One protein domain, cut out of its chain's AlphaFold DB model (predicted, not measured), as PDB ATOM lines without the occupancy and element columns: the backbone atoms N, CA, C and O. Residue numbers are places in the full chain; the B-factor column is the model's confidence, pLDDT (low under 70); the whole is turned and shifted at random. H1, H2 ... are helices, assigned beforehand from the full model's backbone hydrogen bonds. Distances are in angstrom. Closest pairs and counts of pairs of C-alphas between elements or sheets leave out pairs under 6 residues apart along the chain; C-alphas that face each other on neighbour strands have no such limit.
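What this domain is: This is residues 18 to 115 of the 217 residues of an uncharacterized protein of Intoshia linei (UniProt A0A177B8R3). Two helices, H1 and H2, meet near the end of H1 and the beginning of H2 as a V, and the V sits beside the long helix H3, with H2 packed on residues 70 to 78 of H3. At its far end H3 folds back into the shorter H4 as a helical hairpin, where residues 89 to 95, of which 94 and 95 belong to H4, stick out; after H4, residues 104 to 115 run back toward the end where H3 begins. The printed part has 98 residues with four named helices, in the order H1, H2, H3, H4, and no named strand; the class is all helix. It is compact, with a radius of gyration of the C-alphas of 13.9 A, and it spans 40 by 32 by 23 A.

Where its parts are: The printed part begins at Ser 18. H1 holds residues 26 to 39 and is 20.2 A long from first to last C-alpha; C-alpha 26 is at (88.206, 115.834, 104.466). H2, residues 45 to 62, is 25.7 A long. H3, residues 70 to 88, is the longest helix by residues and measures 26.6 A, with C-alpha 70 at (74.290, 119.787, 113.936). H4, residues 94 to 103, is 14.4 A long and ends with C-alpha 103 at (90.167, 109.359, 102.610).

How they stand to each other: H1 touches H2 with residues 32 to 37 alone, at a steep tilt of 51 degrees, opposite ways; the closest C-alphas are those of Leu 36 and Ile 48, 6.4 A apart. H2 touches H3 with residues 49 to 53 alone, at a steep tilt of 56 degrees, opposite ways, and the closest C-alphas, of Ile 53 and Asn 70, are 6.6 A apart. H1 and H3 are close but not clearly touching and about perpendicular, at 86 degrees; their closest C-alphas, of Leu 30 and Ile 81, are 7.4 A apart. H3 and H4 form a helical hairpin and only just touch, with 3 pairs of C-alphas within 8 A, the closest those of Ile 87 and Met 97, 6.5 A apart. They run opposite ways at a shallow tilt of 33 degrees, only just short of steep. H1 and H4 are close but not clearly touching; the closest C-alphas, of Tyr 26 and Ser 103, are 7.0 A apart. H2 and H4 are apart. The helix packing is mostly crossed, but only just: 1 of 3 touching pairs is at a shallow tilt. In H1, H2, H3 and H4 every O i to N i+4 pair is within hydrogen-bond range.

The domain as a whole: The C-alphas of Ser 64 and His 91 are the two farthest apart, at 40.7 A. The printed part has no cut. The links H1 to H2 and H3 to H4 are tight, that from H2 to H3 is short, and no link is long. The mean pLDDT of the printed part is 90.9; residues 90 to 92 are under 70.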
ATOM      1  N   SER A  18      82.344 128.328 104.498       93.19
ATOM      2  CA  SER A  18      81.198 129.047 103.914       93.19
ATOM      3  C   SER A  18      81.526 129.841 102.642       93.19
ATOM      4  O   SER A  18      80.644 130.124 101.829       93.19
ATOM      5  N   ASN A  19      82.798 130.194 102.440       91.69
ATOM      6  CA  ASN A  19      83.233 130.941 101.262       91.69
ATOM      7  C   ASN A  19      83.415 130.043 100.036       91.69
ATOM      8  O   ASN A  19      83.615 130.548  98.933       91.69
ATOM      9  N   PHE A  20      83.354 128.721 100.199       91.50
ATOM     10  CA  PHE A  20      83.494 127.800  99.083       91.50
ATOM     11  C   PHE A  20      82.264 127.867  98.166       91.50
ATOM     12  O   PHE A  20      81.192 128.371  98.516       91.50
ATOM     13  N   SER A  21      82.454 127.381  96.944       88.44
ATOM     14  CA  SER A  21      81.408 127.194  95.935       88.44
ATOM     15  C   SER A  21      81.187 125.713  95.606       88.44
ATOM     16  O   SER A  21      80.561 125.410  94.595       88.44
ATOM     17  N   ARG A  22      81.782 124.813  96.396       92.25
ATOM     18  CA  ARG A  22      81.861 123.360  96.194       92.25
ATOM     19  C   ARG A  22      81.853 122.653  97.546       92.25
ATOM     20  O   ARG A  22      82.237 123.267  98.547       92.25
ATOM     21  N   LEU A  23      81.519 121.364  97.566       94.38
ATOM     22  CA  LEU A  23      81.601 120.570  98.793       94.38
ATOM     23  C   LEU A  23      83.065 120.449  99.272       94.38
ATOM     24  O   LEU A  23      83.969 120.176  98.471       94.38
ATOM     25  N   PRO A  24      83.339 120.658 100.573       94.75
ATOM     26  CA  PRO A  24      84.673 120.525 101.128       94.75
ATOM     27  C   PRO A  24      85.090 119.054 101.151       94.75
ATOM     28  O   PRO A  24      84.274 118.148 101.315       94.75
ATOM     29  N   ARG A  25      86.389 118.805 101.024       94.75
ATOM     30  CA  ARG A  25      86.982 117.480 101.241       94.75
ATOM     31  C   ARG A  25      87.420 117.321 102.690       94.75
ATOM     32  O   ARG A  25      87.597 118.306 103.402       94.75
ATOM     33  N   TYR A  26      87.689 116.095 103.120       94.62
ATOM     34  CA  TYR A  26      88.206 115.834 104.466       94.62
ATOM     35  C   TYR A  26      89.526 116.562 104.768       94.62
ATOM     36  O   TYR A  26      89.717 117.040 105.887       94.62
ATOM     37  N   LYS A  27      90.412 116.739 103.776       92.06
ATOM     38  CA  LYS A  27      91.587 117.619 103.930       92.06
ATOM     39  C   LYS A  27      91.219 119.078 104.175       92.06
ATOM     40  O   LYS A  27      91.897 119.741 104.952       92.06
ATOM     41  N   ASP A  28      90.132 119.558 103.567       93.62
ATOM     42  CA  ASP A  28      89.678 120.936 103.739       93.62
ATOM     43  C   ASP A  28      89.160 121.148 105.179       93.62
ATOM     44  O   ASP A  28      89.499 122.126 105.846       93.62
ATOM     45  N   ILE A  29      88.423 120.162 105.708       95.44
ATOM     46  CA  ILE A  29      87.974 120.121 107.109       95.44
ATOM     47  C   ILE A  29      89.167 120.113 108.076       95.44
ATOM     48  O   ILE A  29      89.191 120.880 109.040       95.44
ATOM     49  N   LEU A  30      90.174 119.273 107.821       93.62
ATOM     50  CA  LEU A  30      91.353 119.167 108.684       93.62
ATOM     51  C   LEU A  30      92.205 120.444 108.667       93.62
ATOM     52  O   LEU A  30      92.628 120.921 109.721       93.62
ATOM     53  N   GLY A  31      92.427 121.014 107.479       92.38
ATOM     54  CA  GLY A  31      93.160 122.265 107.306       92.38
ATOM     55  C   GLY A  31      92.477 123.434 108.014       92.38
ATOM     56  O   GLY A  31      93.151 124.230 108.674       92.38
ATOM     57  N   ARG A  32      91.137 123.497 107.954       94.12
ATOM     58  CA  ARG A  32      90.346 124.505 108.673       94.12
ATOM     59  C   ARG A  32      90.422 124.324 110.187       94.12
ATOM     60  O   ARG A  32      90.648 125.295 110.905       94.12
ATOM     61  N   TYR A  33      90.295 123.089 110.674       94.00
ATOM     62  CA  TYR A  33      90.436 122.773 112.098       94.00
ATOM     63  C   TYR A  33      91.796 123.225 112.648       94.00
ATOM     64  O   TYR A  33      91.859 123.863 113.697       94.00
ATOM     65  N   HIS A  34      92.888 122.929 111.936       90.69
ATOM     66  CA  HIS A  34      94.230 123.323 112.365       90.69
ATOM     67  C   HIS A  34      94.453 124.832 112.343       90.69
ATOM     68  O   HIS A  34      95.140 125.349 113.225       90.69
ATOM     69  N   PHE A  35      93.877 125.532 111.365       91.81
ATOM     70  CA  PHE A  35      93.910 126.988 111.331       91.81
ATOM     71  C   PHE A  35      93.232 127.574 112.572       91.81
ATOM     72  O   PHE A  35      93.873 128.295 113.333       91.81
ATOM     73  N   LEU A  36      91.986 127.172 112.842       91.06
ATOM     74  CA  LEU A  36      91.240 127.646 114.008       91.06
ATOM     75  C   LEU A  36      91.956 127.301 115.314       91.06
ATOM     76  O   LEU A  36      92.104 128.160 116.169       91.06
ATOM     77  N   GLN A  37      92.485 126.082 115.442       90.50
ATOM     78  CA  GLN A  37      93.250 125.667 116.619       90.50
ATOM     79  C   GLN A  37      94.480 126.553 116.878       90.50
ATOM     80  O   GLN A  37      94.836 126.774 118.036       90.50
ATOM     81  N   LYS A  38      95.145 127.025 115.817       88.12
ATOM     82  CA  LYS A  38      96.313 127.906 115.919       88.12
ATOM     83  C   LYS A  38      95.916 129.331 116.311       88.12
ATOM     84  O   LYS A  38      96.598 129.921 117.146       88.12
ATOM     85  N   GLU A  39      94.842 129.850 115.722       86.94
ATOM     86  CA  GLU A  39      94.320 131.194 115.994       86.94
ATOM     87  C   GLU A  39      93.778 131.309 117.422       86.94
ATOM     88  O   GLU A  39      94.119 132.218 118.173       86.94
ATOM     89  N   SER A  40      92.975 130.338 117.846       82.81
ATOM     90  CA  SER A  40      92.207 130.423 119.082       82.81
ATOM     91  C   SER A  40      92.950 129.820 120.282       82.81
ATOM     92  O   SER A  40      92.355 129.017 121.002       82.81
ATOM     93  N   LYS A  41      94.249 130.126 120.468       76.56
ATOM     94  CA  LYS A  41      95.137 129.535 121.502       76.56
ATOM     95  C   LYS A  41      94.384 129.233 122.814       76.56
ATOM     96  O   LYS A  41      93.953 130.146 123.503       76.56
ATOM     97  N   GLY A  42      94.218 127.948 123.148       72.44
ATOM     98  CA  GLY A  42      93.535 127.498 124.377       72.44
ATOM     99  C   GLY A  42      92.043 127.159 124.241       72.44
ATOM    100  O   GLY A  42      91.461 126.598 125.166       72.44
ATOM    101  N   SER A  43      91.417 127.410 123.089       84.38
ATOM    102  CA  SER A  43      90.020 127.027 122.856       84.38
ATOM    103  C   SER A  43      89.836 125.515 122.827       84.38
ATOM    104  O   SER A  43      90.632 124.768 122.245       84.38
ATOM    105  N   SER A  44      88.732 125.060 123.414       90.38
ATOM    106  CA  SER A  44      88.381 123.646 123.407       90.38
ATOM    107  C   SER A  44      88.126 123.147 121.979       90.38
ATOM    108  O   SER A  44      87.610 123.863 121.119       90.38
ATOM    109  N   THR A  45      88.421 121.865 121.729       91.56
ATOM    110  CA  THR A  45      88.064 121.213 120.455       91.56
ATOM    111  C   THR A  45      86.567 121.341 120.164       91.56
ATOM    112  O   THR A  45      86.190 121.501 119.009       91.56
ATOM    113  N   SER A  46      85.709 121.317 121.192       91.69
ATOM    114  CA  SER A  46      84.264 121.471 121.002       91.69
ATOM    115  C   SER A  46      83.897 122.853 120.462       91.69
ATOM    116  O   SER A  46      83.071 122.920 119.560       91.69
ATOM    117  N   LEU A  47      84.511 123.934 120.964       92.94
ATOM    118  CA  LEU A  47      84.239 125.295 120.488       92.94
ATOM    119  C   LEU A  47      84.664 125.473 119.025       92.94
ATOM    120  O   LEU A  47      83.889 125.965 118.208       92.94
ATOM    121  N   ILE A  48      85.860 124.992 118.675       94.69
ATOM    122  CA  ILE A  48      86.360 125.013 117.291       94.69
ATOM    123  C   ILE A  48      85.391 124.274 116.358       94.69
ATOM    124  O   ILE A  48      85.036 124.778 115.294       94.69
ATOM    125  N   VAL A  49      84.931 123.089 116.767       95.94
ATOM    126  CA  VAL A  49      83.990 122.292 115.973       95.94
ATOM    127  C   VAL A  49      82.632 122.984 115.849       95.94
ATOM    128  O   VAL A  49      82.054 122.943 114.769       95.94
ATOM    129  N   SER A  50      82.140 123.671 116.885       94.75
ATOM    130  CA  SER A  50      80.913 124.478 116.787       94.75
ATOM    131  C   SER A  50      81.020 125.562 115.710       94.75
ATOM    132  O   SER A  50      80.108 125.697 114.894       94.75
ATOM    133  N   ASN A  51      82.154 126.266 115.634       94.56
ATOM    134  CA  ASN A  51      82.384 127.265 114.585       94.56
ATOM    135  C   ASN A  51      82.395 126.627 113.189       94.56
ATOM    136  O   ASN A  51      81.791 127.149 112.255       94.56
ATOM    137  N   MET A  52      83.028 125.461 113.046       97.00
ATOM    138  CA  MET A  52      83.040 124.731 111.775       97.00
ATOM    139  C   MET A  52      81.645 124.255 111.356       97.00
ATOM    140  O   MET A  52      81.329 124.295 110.171       97.00
ATOM    141  N   ILE A  53      80.799 123.834 112.302       97.75
ATOM    142  CA  ILE A  53      79.407 123.446 112.020       97.75
ATOM    143  C   ILE A  53      78.633 124.628 111.442       97.75
ATOM    144  O   ILE A  53      77.918 124.456 110.457       97.75
ATOM    145  N   TYR A  54      78.804 125.829 112.000       96.69
ATOM    146  CA  TYR A  54      78.191 127.033 111.442       96.69
ATOM    147  C   TYR A  54      78.652 127.294 109.997       96.69
ATOM    148  O   TYR A  54      77.820 127.516 109.114       96.69
ATOM    149  N   GLU A  55      79.959 127.199 109.722       97.44
ATOM    150  CA  GLU A  55      80.492 127.376 108.363       97.44
ATOM    151  C   GLU A  55      79.962 126.317 107.375       97.44
ATOM    152  O   GLU A  55      79.657 126.652 106.231       97.44
ATOM    153  N   ILE A  56      79.822 125.060 107.813       97.44
ATOM    154  CA  ILE A  56      79.286 123.949 107.009       97.44
ATOM    155  C   ILE A  56      77.803 124.157 106.710       97.44
ATOM    156  O   ILE A  56      77.415 124.074 105.551       97.44
ATOM    157  N   ASN A  57      76.982 124.479 107.713       95.81
ATOM    158  CA  ASN A  57      75.565 124.769 107.487       95.81
ATOM    159  C   ASN A  57      75.390 125.915 106.494       95.81
ATOM    160  O   ASN A  57      74.665 125.777 105.518       95.81
ATOM    161  N   THR A  58      76.132 127.007 106.694       94.50
ATOM    162  CA  THR A  58      76.099 128.166 105.793       94.50
ATOM    163  C   THR A  58      76.446 127.767 104.360       94.50
ATOM    164  O   THR A  58      75.788 128.203 103.419       94.50
ATOM    165  N   LEU A  59      77.464 126.919 104.181       95.12
ATOM    166  CA  LEU A  59      77.856 126.425 102.866       95.12
ATOM    167  C   LEU A  59      76.757 125.560 102.225       95.12
ATOM    168  O   LEU A  59      76.431 125.778 101.062       95.12
ATOM    169  N   TRP A  60      76.182 124.604 102.957       94.94
ATOM    170  CA  TRP A  60      75.125 123.727 102.434       94.94
ATOM    171  C   TRP A  60      73.868 124.513 102.065       94.94
ATOM    172  O   TRP A  60      73.345 124.332 100.970       94.94
ATOM    173  N   THR A  61      73.445 125.448 102.921       90.75
ATOM    174  CA  THR A  61      72.312 126.341 102.650       90.75
ATOM    175  C   THR A  61      72.565 127.219 101.431       90.75
ATOM    176  O   THR A  61      71.695 127.335 100.575       90.75
ATOM    177  N   LYS A  62      73.766 127.798 101.300       88.88
ATOM    178  CA  LYS A  62      74.161 128.579 100.115       88.88
ATOM    179  C   LYS A  62      74.093 127.756  98.826       88.88
ATOM    180  O   LYS A  62      73.864 128.315  97.760       88.88
ATOM    181  N   MET A  63      74.342 126.455  98.928       88.12
ATOM    182  CA  MET A  63      74.299 125.515  97.814       88.12
ATOM    183  C   MET A  63      72.936 124.844  97.637       88.12
ATOM    184  O   MET A  63      72.853 123.889  96.879       88.12
ATOM    185  N   SER A  64      71.900 125.262  98.367       90.31
ATOM    186  CA  SER A  64      70.575 124.628  98.334       90.31
ATOM    187  C   SER A  64      70.593 123.100  98.553       90.31
ATOM    188  O   SER A  64      69.678 122.388  98.146       90.31
ATOM    189  N   ILE A  65      71.622 122.567  99.228       93.19
ATOM    190  CA  ILE A  65      71.749 121.132  99.518       93.19
ATOM    191  C   ILE A  65      71.177 120.858 100.916       93.19
ATOM    192  O   ILE A  65      71.557 121.544 101.872       93.19
ATOM    193  N   PRO A  66      70.320 119.832 101.086       95.00
ATOM    194  CA  PRO A  66      69.812 119.436 102.395       95.00
ATOM    195  C   PRO A  66      70.946 119.111 103.365       95.00
ATOM    196  O   PRO A  66      71.858 118.353 103.037       95.00
ATOM    197  N   VAL A  67      70.877 119.646 104.581       95.81
ATOM    198  CA  VAL A  67      71.911 119.460 105.603       95.81
ATOM    199  C   VAL A  67      71.392 118.608 106.760       95.81
ATOM    200  O   VAL A  67      70.231 118.695 107.159       95.81
ATOM    201  N   MET A  68      72.243 117.728 107.283       96.25
ATOM    202  CA  MET A  68      71.942 116.901 108.448       96.25
ATOM    203  C   MET A  68      71.978 117.728 109.742       96.25
ATOM    204  O   MET A  68      72.478 118.848 109.780       96.25
ATOM    205  N   SER A  69      71.499 117.152 110.846       96.69
ATOM    206  CA  SER A  69      71.498 117.841 112.139       96.69
ATOM    207  C   SER A  69      72.909 118.198 112.627       96.69
ATOM    208  O   SER A  69      73.861 117.428 112.459       96.69
ATOM    209  N   ASN A  70      73.029 119.323 113.339       96.81
ATOM    210  CA  ASN A  70      74.290 119.787 113.936       96.81
ATOM    211  C   ASN A  70      74.991 118.705 114.766       96.81
ATOM    212  O   ASN A  70      76.214 118.583 114.721       96.81
ATOM    213  N   SER A  71      74.229 117.887 115.494       96.94
ATOM    214  CA  SER A  71      74.754 116.774 116.289       96.94
ATOM    215  C   SER A  71      75.447 115.712 115.431       96.94
ATOM    216  O   SER A  71      76.501 115.204 115.820       96.94
ATOM    217  N   ASN A  72      74.903 115.403 114.251       96.88
ATOM    218  CA  ASN A  72      75.506 114.448 113.322       96.88
ATOM    219  C   ASN A  72      76.753 115.036 112.653       96.88
ATOM    220  O   ASN A  72      77.792 114.375 112.624       96.88
ATOM    221  N   ILE A  73      76.705 116.305 112.227       97.62
ATOM    222  CA  ILE A  73      77.882 117.009 111.689       97.62
ATOM    223  C   ILE A  73      79.008 117.025 112.731       97.62
ATOM    224  O   ILE A  73      80.139 116.632 112.439       97.62
ATOM    225  N   LYS A  74      78.686 117.403 113.976       97.38
ATOM    226  CA  LYS A  74      79.620 117.411 115.110       97.38
ATOM    227  C   LYS A  74      80.278 116.051 115.294       97.38
ATOM    228  O   LYS A  74      81.502 115.968 115.398       97.38
ATOM    229  N   ARG A  75      79.474 114.985 115.327       97.06
ATOM    230  CA  ARG A  75      79.949 113.606 115.487       97.06
ATOM    231  C   ARG A  75      80.904 113.217 114.360       97.06
ATOM    232  O   ARG A  75      81.976 112.689 114.646       97.06
ATOM    233  N   ASN A  76      80.562 113.530 113.111       96.12
ATOM    234  CA  ASN A  76      81.393 113.224 111.946       96.12
ATOM    235  C   ASN A  76      82.752 113.933 112.014       96.12
ATOM    236  O   ASN A  76      83.792 113.287 111.863       96.12
ATOM    237  N   ILE A  77      82.763 115.234 112.322       96.94
ATOM    238  CA  ILE A  77      83.998 116.018 112.464       96.94
ATOM    239  C   ILE A  77      84.855 115.480 113.616       96.94
ATOM    240  O   ILE A  77      86.049 115.238 113.438       96.94
ATOM    241  N   LEU A  78      84.265 115.246 114.793       96.25
ATOM    242  CA  LEU A  78      84.996 114.746 115.961       96.25
ATOM    243  C   LEU A  78      85.582 113.351 115.725       96.25
ATOM    244  O   LEU A  78      86.743 113.116 116.067       96.25
ATOM    245  N   ASN A  79      84.822 112.443 115.112       95.31
ATOM    246  CA  ASN A  79      85.298 111.105 114.761       95.31
ATOM    247  C   ASN A  79      86.481 111.173 113.794       95.31
ATOM    248  O   ASN A  79      87.481 110.473 113.980       95.31
ATOM    249  N   PHE A  80      86.400 112.052 112.797       94.56
ATOM    250  CA  PHE A  80      87.476 112.258 111.840       94.56
ATOM    251  C   PHE A  80      88.735 112.855 112.494       94.56
ATOM    252  O   PHE A  80      89.830 112.317 112.317       94.56
ATOM    253  N   ILE A  81      88.593 113.883 113.341       93.19
ATOM    254  CA  ILE A  81      89.706 114.466 114.113       93.19
ATOM    255  C   ILE A  81      90.332 113.424 115.051       93.19
ATOM    256  O   ILE A  81      91.557 113.356 115.175       93.19
ATOM    257  N   LYS A  82      89.521 112.591 115.715       92.44
ATOM    258  CA  LYS A  82      90.006 111.502 116.578       92.44
ATOM    259  C   LYS A  82      90.827 110.498 115.769       92.44
ATOM    260  O   LYS A  82      91.949 110.190 116.162       92.44
ATOM    261  N   LYS A  83      90.309 110.050 114.618       90.81
ATOM    262  CA  LYS A  83      91.012 109.143 113.696       90.81
ATOM    263  C   LYS A  83      92.358 109.728 113.256       90.81
ATOM    264  O   LYS A  83      93.370 109.038 113.338       90.81
ATOM    265  N   TYR A  84      92.380 111.006 112.878       89.31
ATOM    266  CA  TYR A  84      93.607 111.727 112.545       89.31
ATOM    267  C   TYR A  84      94.616 111.730 113.703       89.31
ATOM    268  O   TYR A  84      95.769 111.347 113.512       89.31
ATOM    269  N   LYS A  85      94.192 112.103 114.920       88.00
ATOM    270  CA  LYS A  85      95.069 112.137 116.104       88.00
ATOM    271  C   LYS A  85      95.675 110.765 116.409       88.00
ATOM    272  O   LYS A  85      96.851 110.698 116.755       88.00
ATOM    273  N   THR A  86      94.907 109.685 116.265       87.81
ATOM    274  CA  THR A  86      95.403 108.313 116.467       87.81
ATOM    275  C   THR A  86      96.479 107.941 115.446       87.81
ATOM    276  O   THR A  86      97.507 107.379 115.814       87.81
ATOM    277  N   ILE A  87      96.274 108.288 114.173       85.69
ATOM    278  CA  ILE A  87      97.217 107.982 113.086       85.69
ATOM    279  C   ILE A  87      98.483 108.839 113.200       85.69
ATOM    280  O   ILE A  87      99.596 108.328 113.115       85.69
ATOM    281  N   SER A  88      98.335 110.134 113.492       80.12
ATOM    282  CA  SER A  88      99.464 111.061 113.626       80.12
ATOM    283  C   SER A  88     100.385 110.747 114.812       80.12
ATOM    284  O   SER A  88     101.529 111.200 114.806       80.12
ATOM    285  N   LYS A  89      99.920 110.010 115.830       80.38
ATOM    286  CA  LYS A  89     100.729 109.596 116.990       80.38
ATOM    287  C   LYS A  89     101.601 108.357 116.725       80.38
ATOM    288  O   LYS A  89     102.250 107.867 117.641       80.38
ATOM    289  N   GLY A  90     101.634 107.844 115.492       66.50
ATOM    290  CA  GLY A  90     102.561 106.779 115.094       66.50
ATOM    291  C   GLY A  90     102.171 105.373 115.558       66.50
ATOM    292  O   GLY A  90     102.948 104.445 115.392       66.50
ATOM    293  N   HIS A  91     100.969 105.182 116.106       60.50
ATOM    294  CA  HIS A  91     100.469 103.856 116.511       60.50
ATOM    295  C   HIS A  91      99.836 103.079 115.339       60.50
ATOM    296  O   HIS A  91      99.277 101.998 115.515       60.50
ATOM    297  N   SER A  92      99.865 103.641 114.128       66.81
ATOM    298  CA  SER A  92      99.254 103.050 112.940       66.81
ATOM    299  C   SER A  92     100.302 102.495 111.986       66.81
ATOM    300  O   SER A  92     101.237 103.197 111.608       66.81
ATOM    301  N   ASN A  93     100.088 101.267 111.517       80.38
ATOM    302  CA  ASN A  93     100.874 100.691 110.431       80.38
ATOM    303  C   ASN A  93     100.703 101.474 109.105       80.38
ATOM    304  O   ASN A  93      99.730 102.209 108.904       80.38
ATOM    305  N   LYS A  94     101.648 101.281 108.173       83.06
ATOM    306  CA  LYS A  94     101.711 101.977 106.872       83.06
ATOM    307  C   LYS A  94     100.409 101.866 106.064       83.06
ATOM    308  O   LYS A  94      99.955 102.849 105.492       83.06
ATOM    309  N   SER A  95      99.760 100.698 106.088       84.00
ATOM    310  CA  SER A  95      98.478 100.465 105.401       84.00
ATOM    311  C   SER A  95      97.347 101.360 105.929       84.00
ATOM    312  O   SER A  95      96.640 101.991 105.144       84.00
ATOM    313  N   LYS A  96      97.197 101.487 107.257       84.75
ATOM    314  CA  LYS A  96      96.197 102.384 107.866       84.75
ATOM    315  C   LYS A  96      96.464 103.850 107.526       84.75
ATOM    316  O   LYS A  96      95.511 104.597 107.309       84.75
ATOM    317  N   MET A  97      97.736 104.247 107.465       84.50
ATOM    318  CA  MET A  97      98.118 105.606 107.080       84.50
ATOM    319  C   MET A  97      97.749 105.901 105.623       84.50
ATOM    320  O   MET A  97      97.128 106.926 105.362       84.50
ATOM    321  N   ASN A  98      98.033 104.976 104.702       86.38
ATOM    322  CA  ASN A  98      97.653 105.114 103.294       86.38
ATOM    323  C   ASN A  98      96.132 105.239 103.136       86.38
ATOM    324  O   ASN A  98      95.665 106.235 102.601       86.38
ATOM    325  N   LYS A  99      95.352 104.329 103.740       87.81
ATOM    326  CA  LYS A  99      93.877 104.396 103.700       87.81
ATOM    327  C   LYS A  99      93.323 105.712 104.248       87.81
ATOM    328  O   LYS A  99      92.296 106.208 103.787       87.81
ATOM    329  N   PHE A 100      93.956 106.270 105.279       88.94
ATOM    330  CA  PHE A 100      93.563 107.577 105.793       88.94
ATOM    331  C   PHE A 100      93.906 108.697 104.816       88.94
ATOM    332  O   PHE A 100      93.042 109.530 104.556       88.94
ATOM    333  N   ASN A 101      95.110 108.690 104.247       87.69
ATOM    334  CA  ASN A 101      95.525 109.671 103.249       87.69
ATOM    335  C   ASN A 101      94.603 109.657 102.026       87.69
ATOM    336  O   ASN A 101      94.201 110.723 101.568       87.69
ATOM    337  N   ASP A 102      94.182 108.480 101.568       88.88
ATOM    338  CA  ASP A 102      93.206 108.353 100.482       88.88
ATOM    339  C   ASP A 102      91.875 109.011 100.871       88.88
ATOM    340  O   ASP A 102      91.326 109.826 100.128       88.88
ATOM    341  N   SER A 103      91.409 108.765 102.104       90.31
ATOM    342  CA  SER A 103      90.167 109.359 102.610       90.31
ATOM    343  C   SER A 103      90.193 110.887 102.720       90.31
ATOM    344  O   SER A 103      89.133 111.507 102.722       90.31
ATOM    345  N   LEU A 104      91.373 111.518 102.763       91.06
ATOM    346  CA  LEU A 104      91.495 112.979 102.796       91.06
ATOM    347  C   LEU A 104      90.991 113.649 101.519       91.06
ATOM    348  O   LEU A 104      90.568 114.808 101.560       91.06
ATOM    349  N   ASN A 105      91.049 112.940 100.393       90.00
ATOM    350  CA  ASN A 105      90.567 113.442  99.115       90.00
ATOM    351  C   ASN A 105      89.062 113.230  98.928       90.00
ATOM    352  O   ASN A 105      88.480 113.868  98.052       90.00
ATOM    353  N   ASN A 106      88.427 112.421  99.778       93.44
ATOM    354  CA  ASN A 106      86.987 112.215  99.737       93.44
ATOM    355  C   ASN A 106      86.243 113.475 100.191       93.44
ATOM    356  O   ASN A 106      86.719 114.250 101.028       93.44
ATOM    357  N   ILE A 107      85.039 113.648  99.651       95.06
ATOM    358  CA  ILE A 107      84.115 114.709 100.049       95.06
ATOM    359  C   ILE A 107      83.689 114.491 101.503       95.06
ATOM    360  O   ILE A 107      83.322 113.381 101.896       95.06
ATOM    361  N   PHE A 108      83.715 115.565 102.289       96.00
ATOM    362  CA  PHE A 108      83.022 115.620 103.564       96.00
ATOM    363  C   PHE A 108      81.548 115.903 103.288       96.00
ATOM    364  O   PHE A 108      81.199 116.982 102.815       96.00
ATOM    365  N   ASP A 109      80.695 114.922 103.554       95.56
ATOM    366  CA  ASP A 109      79.281 114.994 103.218       95.56
ATOM    367  C   ASP A 109      78.429 115.203 104.473       95.56
ATOM    368  O   ASP A 109      78.350 114.332 105.342       95.56
ATOM    369  N   ALA A 110      77.824 116.385 104.575       96.81
ATOM    370  CA  ALA A 110      76.894 116.762 105.632       96.81
ATOM    371  C   ALA A 110      75.426 116.623 105.190       96.81
ATOM    372  O   ALA A 110      74.543 117.181 105.829       96.81
ATOM    373  N   THR A 111      75.152 115.864 104.133       96.38
ATOM    374  CA  THR A 111      73.796 115.592 103.637       96.38
ATOM    375  C   THR A 111      73.168 114.417 104.407       96.38
ATOM    376  O   THR A 111      73.874 113.456 104.730       96.38
ATOM    377  N   PRO A 112      71.868 114.451 104.767       95.12
ATOM    378  CA  PRO A 112      71.213 113.315 105.419       95.12
ATOM    379  C   PRO A 112      71.126 112.095 104.477       95.12
ATOM    380  O   PRO A 112      71.185 112.271 103.264       95.12
ATOM    381  N   PRO A 113      70.937 110.865 104.999       91.00
ATOM    382  CA  PRO A 113      70.880 109.645 104.178       91.00
ATOM    383  C   PRO A 113      69.786 109.651 103.102       91.00
ATOM    384  O   PRO A 113      69.992 109.123 102.014       91.00
ATOM    385  N   CYS A 114      68.645 110.281 103.397       91.44
ATOM    386  CA  CYS A 114      67.523 110.449 102.475       91.44
ATOM    387  C   CYS A 114      67.268 111.952 102.261       91.44
ATOM    388  O   CYS A 114      66.386 112.521 102.913       91.44
ATOM    389  N   PRO A 115      68.074 112.635 101.429       93.12
ATOM    390  CA  PRO A 115      67.933 114.068 101.217       93.12
ATOM    391  C   PRO A 115      66.668 114.405 100.434       93.12
ATOM    392  O   PRO A 115      66.386 113.816  99.391       93.12
TER     393      PRO A 115